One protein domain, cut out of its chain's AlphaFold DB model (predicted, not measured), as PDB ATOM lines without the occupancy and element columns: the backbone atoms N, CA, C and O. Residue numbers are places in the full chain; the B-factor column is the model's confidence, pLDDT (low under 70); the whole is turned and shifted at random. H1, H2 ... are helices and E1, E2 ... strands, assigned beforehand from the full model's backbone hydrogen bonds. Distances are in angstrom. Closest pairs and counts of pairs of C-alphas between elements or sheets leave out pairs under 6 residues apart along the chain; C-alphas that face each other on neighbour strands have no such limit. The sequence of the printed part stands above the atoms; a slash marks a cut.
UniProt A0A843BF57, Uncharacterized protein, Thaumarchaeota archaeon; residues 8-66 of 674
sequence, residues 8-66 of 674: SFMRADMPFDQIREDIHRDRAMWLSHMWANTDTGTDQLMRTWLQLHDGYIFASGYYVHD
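This is residues 8 to 66 of the 674 residues of an uncharacterized protein of Thaumarchaeota archaeon (UniProt A0A843BF57). A strongly twisted wall of three long antiparallel strands, E1, E2 and E3, has two helices over one face, while its other face is bare of named helices. H2 packs over E1 and E2 near the end where E1 begins and E2 ends, the four-residue H1 sits over E1, and the E1 and E2 hairpin bends toward its tip, at residues 34 and 45. The printed part has 59 residues, with two named helices and three named strands in the order H1, H2, E1, E2, E3; the sheet runs E1, E2, E3, and the class is mixed, helices and strands. The whole is compact, with a radius of gyration of the C-alphas of 11.9 A, and elongated in outline, spanning 34 by 20 by 15 A.

H1 is residues 8 to 11, 5.2 A from first to last C-alpha, beginning at C-alpha 8 at (203.774, 304.187, 213.792). H2, residues 16 to 26, is 15.1 A long. E1, residues 28 to 37, is 23.3 A long and begins at C-alpha 28 at (191.488, 293.888, 223.655). E2, residues 42 to 53, is 30.4 A long. E3, residues 56 to 63, is 22.9 A long and ends at C-alpha 63 at (210.318, 297.025, 223.448).

E1, E2 and E3 form a meander, each strand the antiparallel neighbour of the one before, with E1 and E3 as edge strands. The hairpin E1 and E2 has an angle of 151 degrees between directions, with N 31 and O 48 within hydrogen-bond range at 2.9 A. The hairpin E2 and E3 has an angle of 147 degrees, with N 49 and O 60 within hydrogen-bond range at 2.7 A. H2 is on the sheet, making two layers, a helix on one face of a sheet. Its height over the sheet is 8.9 A; it lies over E1 and E2 and runs along the strands, at 22 degrees to E2 on the local plane. The closest C-alphas of H2 and E2 are those of Ile 23 and Leu 52, 6.5 A apart. H1 is on the same face, over E1 at a height over the sheet of 7.0 A; their closest C-alphas are those of Arg 11 and His 33, 5.7 A apart. H1 and H2 are close but not clearly touching, with the closest C-alphas, those of Met 10 and Phe 16, 6.5 A apart. In H2 every O i to N i+4 pair is within hydrogen-bond range; H1 is too short for such a pair.

The two C-alphas farthest apart are those of Arg 25 and Thr 40, 35.0 A. The printed part has no cut, and the links H1 to H2, H2 to E1, E1 to E2 and E2 to E3 are tight. The mean pLDDT of the printed part is 81.6; residues 8 to 12, 38 to 39 and 41 are under 70.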
ATOM      1  N   SER A   8     203.273 305.524 213.455       54.09
ATOM      2  CA  SER A   8     203.774 304.187 213.792       54.09
ATOM      3  C   SER A   8     202.727 303.071 213.703       54.09
ATOM      4  O   SER A   8     203.089 301.940 213.393       54.09
ATOM      5  N   PHE A   9     201.434 303.358 213.891       55.81
ATOM      6  CA  PHE A   9     200.360 302.371 213.688       55.81
ATOM      7  C   PHE A   9     200.150 302.029 212.205       55.81
ATOM      8  O   PHE A   9     199.523 301.017 211.908       55.81
ATOM      9  N   MET A  10     200.681 302.834 211.277       50.66
ATOM     10  CA  MET A  10     200.716 302.508 209.845       50.66
ATOM     11  C   MET A  10     201.836 301.512 209.503       50.66
ATOM     12  O   MET A  10     201.843 300.969 208.405       50.66
ATOM     13  N   ARG A  11     202.770 301.260 210.432       57.97
ATOM     14  CA  ARG A  11     203.840 300.249 210.333       57.97
ATOM     15  C   ARG A  11     203.608 299.091 211.311       57.97
ATOM     16  O   ARG A  11     204.559 298.557 211.882       57.97
ATOM     17  N   ALA A  12     202.345 298.780 211.583       66.56
ATOM     18  CA  ALA A  12     201.971 297.695 212.474       66.56
ATOM     19  C   ALA A  12     201.835 296.360 211.726       66.56
ATOM     20  O   ALA A  12     201.739 296.328 210.502       66.56
ATOM     21  N   ASP A  13     201.752 295.259 212.471       72.81
ATOM     22  CA  ASP A  13     201.493 293.900 211.970       72.81
ATOM     23  C   ASP A  13     200.096 293.699 211.361       72.81
ATOM     24  O   ASP A  13     199.738 292.594 210.952       72.81
ATOM     25  N   MET A  14     199.302 294.766 211.270       73.50
ATOM     26  CA  MET A  14     197.966 294.751 210.694       73.50
ATOM     27  C   MET A  14     197.501 296.155 210.259       73.50
ATOM     28  O   MET A  14     197.846 297.145 210.911       73.50
ATOM     29  N   PRO A  15     196.668 296.267 209.203       74.62
ATOM     30  CA  PRO A  15     196.173 297.554 208.717       74.62
ATOM     31  C   PRO A  15     195.308 298.281 209.751       74.62
ATOM     32  O   PRO A  15     194.534 297.658 210.478       74.62
ATOM     33  N   PHE A  16     195.351 299.617 209.763       74.88
ATOM     34  CA  PHE A  16     194.637 300.421 210.763       74.88
ATOM     35  C   PHE A  16     193.121 300.163 210.818       74.88
ATOM     36  O   PHE A  16     192.544 300.081 211.906       74.88
ATOM     37  N   ASP A  17     192.467 299.993 209.667       78.81
ATOM     38  CA  ASP A  17     191.037 299.674 209.624       78.81
ATOM     39  C   ASP A  17     190.744 298.316 210.276       78.81
ATOM     40  O   ASP A  17     189.767 298.184 211.016       78.81
ATOM     41  N   GLN A  18     191.642 297.343 210.105       81.62
ATOM     42  CA  GLN A  18     191.545 296.049 210.769       81.62
ATOM     43  C   GLN A  18     191.807 296.165 212.275       81.62
ATOM     44  O   GLN A  18     191.048 295.597 213.055       81.62
ATOM     45  N   ILE A  19     192.802 296.954 212.712       82.88
ATOM     46  CA  ILE A  19     193.038 297.240 214.143       82.88
ATOM     47  C   ILE A  19     191.758 297.785 214.770       82.88
ATOM     48  O   ILE A  19     191.343 297.351 215.845       82.88
ATOM     49  N   ARG A  20     191.111 298.738 214.091       82.12
ATOM     50  CA  ARG A  20     189.871 299.352 214.552       82.12
ATOM     51  C   ARG A  20     188.737 298.333 214.640       82.12
ATOM     52  O   ARG A  20     188.020 298.322 215.639       82.12
ATOM     53  N   GLU A  21     188.540 297.500 213.627       87.00
ATOM     54  CA  GLU A  21     187.505 296.463 213.660       87.00
ATOM     55  C   GLU A  21     187.757 295.437 214.771       87.00
ATOM     56  O   GLU A  21     186.857 295.160 215.572       87.00
ATOM     57  N   ASP A  22     188.987 294.941 214.878       87.69
ATOM     58  CA  ASP A  22     189.376 293.898 215.821       87.69
ATOM     59  C   ASP A  22     189.325 294.403 217.270       87.69
ATOM     60  O   ASP A  22     188.729 293.741 218.119       87.69
ATOM     61  N   ILE A  23     189.798 295.621 217.573       88.81
ATOM     62  CA  ILE A  23     189.694 296.173 218.936       88.81
ATOM     63  C   ILE A  23     188.233 296.417 219.353       88.81
ATOM     64  O   ILE A  23     187.874 296.257 220.526       88.81
ATOM     65  N   HIS A  24     187.358 296.778 218.408       88.12
ATOM     66  CA  HIS A  24     185.926 296.929 218.669       88.12
ATOM     67  C   HIS A  24     185.225 295.582 218.876       88.12
ATOM     68  O   HIS A  24     184.312 295.506 219.707       88.12
ATOM     69  N   ARG A  25     185.651 294.538 218.155       90.44
ATOM     70  CA  ARG A  25     185.121 293.173 218.263       90.44
ATOM     71  C   ARG A  25     185.589 292.482 219.542       90.44
ATOM     72  O   ARG A  25     184.758 292.019 220.323       90.44
ATOM     73  N   ASP A  26     186.894 292.456 219.770       90.44
ATOM     74  CA  ASP A  26     187.540 291.592 220.762       90.44
ATOM     75  C   ASP A  26     187.782 292.309 222.096       90.44
ATOM     76  O   ASP A  26     188.100 291.678 223.104       90.44
ATOM     77  N   ARG A  27     187.562 293.633 222.140       90.12
ATOM     78  CA  ARG A  27     187.732 294.531 223.302       90.12
ATOM     79  C   ARG A  27     189.162 294.658 223.816       90.12
ATOM     80  O   ARG A  27     189.421 295.587 224.581       90.12
ATOM     81  N   ALA A  28     190.066 293.775 223.418       90.88
ATOM     82  CA  ALA A  28     191.488 293.888 223.655       90.88
ATOM     83  C   ALA A  28     192.280 293.061 222.635       90.88
ATOM     84  O   ALA A  28     191.779 292.050 222.146       90.88
ATOM     85  N   MET A  29     193.505 293.481 222.333       90.69
ATOM     86  CA  MET A  29     194.385 292.807 221.378       90.69
ATOM     87  C   MET A  29     195.853 293.174 221.606       90.69
ATOM     88  O   MET A  29     196.157 294.202 222.210       90.69
ATOM     89  N   TRP A  30     196.754 292.344 221.087       88.50
ATOM     90  CA  TRP A  30     198.162 292.701 220.922       88.50
ATOM     91  C   TRP A  30     198.384 293.311 219.543       88.50
ATOM     92  O   TRP A  30     197.729 292.907 218.587       88.50
ATOM     93  N   LEU A  31     199.315 294.256 219.476       87.69
ATOM     94  CA  LEU A  31     199.775 294.898 218.256       87.69
ATOM     95  C   LEU A  31     201.302 294.962 218.273       87.69
ATOM     96  O   LEU A  31     201.875 295.392 219.279       87.69
ATOM     97  N   SER A  32     201.950 294.579 217.181       85.94
ATOM     98  CA  SER A  32     203.392 294.771 216.991       85.94
ATOM     99  C   SER A  32     203.608 295.931 216.025       85.94
ATOM    100  O   SER A  32     203.006 295.951 214.957       85.94
ATOM    101  N   HIS A  33     204.429 296.912 216.387       83.25
ATOM    102  CA  HIS A  33     204.719 298.064 215.531       83.25
ATOM    103  C   HIS A  33     206.067 298.694 215.887       83.25
ATOM    104  O   HIS A  33     206.563 298.537 217.002       83.25
ATOM    105  N   MET A  34     206.649 299.451 214.960       81.69
ATOM    106  CA  MET A  34     207.845 300.251 215.243       81.69
ATOM    107  C   MET A  34     207.494 301.455 216.123       81.69
ATOM    108  O   MET A  34     206.443 302.074 215.939       81.69
ATOM    109  N   TRP A  35     208.344 301.795 217.090       79.75
ATOM    110  CA  TRP A  35     208.160 302.974 217.937       79.75
ATOM    111  C   TRP A  35     209.492 303.523 218.451       79.75
ATOM    112  O   TRP A  35     210.393 302.752 218.782       79.75
ATOM    113  N   ALA A  36     209.583 304.847 218.590       76.62
ATOM    114  CA  ALA A  36     210.747 305.520 219.149       76.62
ATOM    115  C   ALA A  36     210.946 305.152 220.630       76.62
ATOM    116  O   ALA A  36     210.213 305.613 221.514       76.62
ATOM    117  N   ASN A  37     211.958 304.336 220.911       77.62
ATOM    118  CA  ASN A  37     212.396 304.023 222.259       77.62
ATOM    119  C   ASN A  37     213.050 305.255 222.883       77.62
ATOM    120  O   ASN A  37     214.141 305.664 222.502       77.62
ATOM    121  N   THR A  38     212.379 305.845 223.870       68.19
ATOM    122  CA  THR A  38     212.828 307.064 224.555       68.19
ATOM    123  C   THR A  38     214.131 306.883 225.329       68.19
ATOM    124  O   THR A  38     214.849 307.861 225.527       68.19
ATOM    125  N   ASP A  39     214.459 305.656 225.742       68.81
ATOM    126  CA  ASP A  39     215.673 305.346 226.500       68.81
ATOM    127  C   ASP A  39     216.894 305.147 225.609       68.81
ATOM    128  O   ASP A  39     218.023 305.271 226.086       68.81
ATOM    129  N   THR A  40     216.686 304.828 224.331       71.69
ATOM    130  CA  THR A  40     217.763 304.635 223.349       71.69
ATOM    131  C   THR A  40     217.773 305.722 222.282       71.69
ATOM    132  O   THR A  40     218.792 305.912 221.640       71.69
ATOM    133  N   GLY A  41     216.688 306.487 222.140       67.69
ATOM    134  CA  GLY A  41     216.501 307.475 221.079       67.69
ATOM    135  C   GLY A  41     216.201 306.871 219.707       67.69
ATOM    136  O   GLY A  41     216.405 307.542 218.704       67.69
ATOM    137  N   THR A  42     215.792 305.600 219.634       71.38
ATOM    138  CA  THR A  42     215.793 304.849 218.365       71.38
ATOM    139  C   THR A  42     214.480 304.147 218.119       71.38
ATOM    140  O   THR A  42     213.876 303.635 219.058       71.38
ATOM    141  N   ASP A  43     214.064 304.076 216.860       75.56
ATOM    142  CA  ASP A  43     212.921 303.261 216.467       75.56
ATOM    143  C   ASP A  43     213.239 301.777 216.681       75.56
ATOM    144  O   ASP A  43     214.175 301.227 216.099       75.56
ATOM    145  N   GLN A  44     212.453 301.128 217.534       83.38
ATOM    146  CA  GLN A  44     212.579 299.713 217.874       83.38
ATOM    147  C   GLN A  44     211.225 299.024 217.755       83.38
ATOM    148  O   GLN A  44     210.174 299.663 217.883       83.38
ATOM    149  N   LEU A  45     211.241 297.709 217.541       86.25
ATOM    150  CA  LEU A  45     210.017 296.926 217.557       86.25
ATOM    151  C   LEU A  45     209.405 296.948 218.965       86.25
ATOM    152  O   LEU A  45     210.041 296.588 219.961       86.25
ATOM    153  N   MET A  46     208.145 297.360 219.040       87.56
ATOM    154  CA  MET A  46     207.357 297.432 220.261       87.56
ATOM    155  C   MET A  46     206.144 296.512 220.150       87.56
ATOM    156  O   MET A  46     205.453 296.477 219.130       87.56
ATOM    157  N   ARG A  47     205.852 295.785 221.232       88.88
ATOM    158  CA  ARG A  47     204.592 295.058 221.394       88.88
ATOM    159  C   ARG A  47     203.695 295.786 222.369       88.88
ATOM    160  O   ARG A  47     204.036 295.937 223.541       88.88
ATOM    161  N   THR A  48     202.524 296.177 221.891       89.19
ATOM    162  CA  THR A  48     201.555 296.976 222.631       89.19
ATOM    163  C   THR A  48     200.269 296.190 222.841       89.19
ATOM    164  O   THR A  48     199.624 295.738 221.900       89.19
ATOM    165  N   TRP A  49     199.870 296.046 224.100       90.50
ATOM    166  CA  TRP A  49     198.540 295.604 224.483       90.50
ATOM    167  C   TRP A  49     197.574 296.781 224.406       90.50
ATOM    168  O   TRP A  49     197.747 297.788 225.099       90.50
ATOM    169  N   LEU A  50     196.547 296.637 223.578       90.31
ATOM    170  CA  LEU A  50     195.462 297.590 223.418       90.31
ATOM    171  C   LEU A  50     194.212 297.056 224.112       90.31
ATOM    172  O   LEU A  50     193.841 295.899 223.933       90.31
ATOM    173  N   GLN A  51     193.518 297.908 224.863       91.81
ATOM    174  CA  GLN A  51     192.257 297.567 225.514       91.81
ATOM    175  C   GLN A  51     191.221 298.677 225.333       91.81
ATOM    176  O   GLN A  51     191.433 299.813 225.747       91.81
ATOM    177  N   LEU A  52     190.062 298.336 224.766       89.31
ATOM    178  CA  LEU A  52     188.930 299.248 224.618       89.31
ATOM    179  C   LEU A  52     188.053 299.228 225.872       89.31
ATOM    180  O   LEU A  52     187.364 298.244 226.176       89.31
ATOM    181  N   HIS A  53     187.993 300.362 226.562       89.50
ATOM    182  CA  HIS A  53     187.150 300.574 227.733       89.50
ATOM    183  C   HIS A  53     186.435 301.927 227.633       89.50
ATOM    184  O   HIS A  53     187.062 302.951 227.392       89.50
ATOM    185  N   ASP A  54     185.103 301.918 227.744       89.12
ATOM    186  CA  ASP A  54     184.243 303.113 227.667       89.12
ATOM    187  C   ASP A  54     184.487 304.044 226.462       89.12
ATOM    188  O   ASP A  54     184.349 305.260 226.548       89.12
ATOM    189  N   GLY A  55     184.826 303.460 225.307       84.12
ATOM    190  CA  GLY A  55     185.093 304.211 224.074       84.12
ATOM    191  C   GLY A  55     186.522 304.752 223.959       84.12
ATOM    192  O   GLY A  55     186.840 305.371 222.950       84.12
ATOM    193  N   TYR A  56     187.382 304.477 224.942       84.69
ATOM    194  CA  TYR A  56     188.801 304.827 224.947       84.69
ATOM    195  C   TYR A  56     189.673 303.584 224.769       84.69
ATOM    196  O   TYR A  56     189.381 302.530 225.334       84.69
ATOM    197  N   ILE A  57     190.758 303.717 224.005       84.31
ATOM    198  CA  ILE A  57     191.788 302.682 223.877       84.31
ATOM    199  C   ILE A  57     192.901 302.999 224.873       84.31
ATOM    200  O   ILE A  57     193.511 304.066 224.824       84.31
ATOM    201  N   PHE A  58     193.147 302.061 225.779       85.38
ATOM    202  CA  PHE A  58     194.285 302.060 226.685       85.38
ATOM    203  C   PHE A  58     195.394 301.226 226.055       85.38
ATOM    204  O   PHE A  58     195.123 300.133 225.565       85.38
ATOM    205  N   ALA A  59     196.616 301.745 226.067       85.56
ATOM    206  CA  ALA A  59     197.777 301.102 225.470       85.56
ATOM    207  C   ALA A  59     198.877 300.941 226.521       85.56
ATOM    208  O   ALA A  59     199.173 301.878 227.265       85.56
ATOM    209  N   SER A  60     199.479 299.759 226.581       86.62
ATOM    210  CA  SER A  60     200.678 299.487 227.371       86.62
ATOM    211  C   SER A  60     201.539 298.507 226.599       86.62
ATOM    212  O   SER A  60     201.026 297.498 226.123       86.62
ATOM    213  N   GLY A  61     202.825 298.794 226.448       87.25
ATOM    214  CA  GLY A  61     203.707 297.933 225.675       87.25
ATOM    215  C   GLY A  61     205.127 297.912 226.199       87.25
ATOM    216  O   GLY A  61     205.461 298.609 227.157       87.25
ATOM    217  N   TYR A  62     205.934 297.083 225.556       88.25
ATOM    218  CA  TYR A  62     207.348 296.888 225.841       88.25
ATOM    219  C   TYR A  62     208.131 296.803 224.530       88.25
ATOM    220  O   TYR A  62     207.600 296.341 223.515       88.25
ATOM    221  N   TYR A  63     209.391 297.234 224.559       89.38
ATOM    222  CA  TYR A  63     210.318 297.025 223.448       89.38
ATOM    223  C   TYR A  63     210.792 295.577 223.457       89.38
ATOM    224  O   TYR A  63     211.123 295.034 224.515       89.38
ATOM    225  N   VAL A  64     210.787 294.943 222.286       88.12
ATOM    226  CA  VAL A  64     211.033 293.502 222.156       88.12
ATOM    227  C   VAL A  64     212.422 293.141 222.681       88.12
ATOM    228  O   VAL A  64     212.513 292.330 223.598       88.12
ATOM    229  N   HIS A  65     213.470 293.829 222.227       87.19
ATOM    230  CA  HIS A  65     214.843 293.536 222.652       87.19
ATOM    231  C   HIS A  65     215.112 293.822 224.138       87.19
ATOM    232  O   HIS A  65     215.790 293.032 224.795       87.19
ATOM    233  N   ASP A  66     214.535 294.890 224.711       89.94
ATOM    234  CA  ASP A  66     214.624 295.130 226.162       89.94
ATOM    235  C   ASP A  66     214.003 293.949 226.938       89.94
ATOM    236  O   ASP A  66     214.581 293.458 227.910       89.94
TER     237      ASP A  66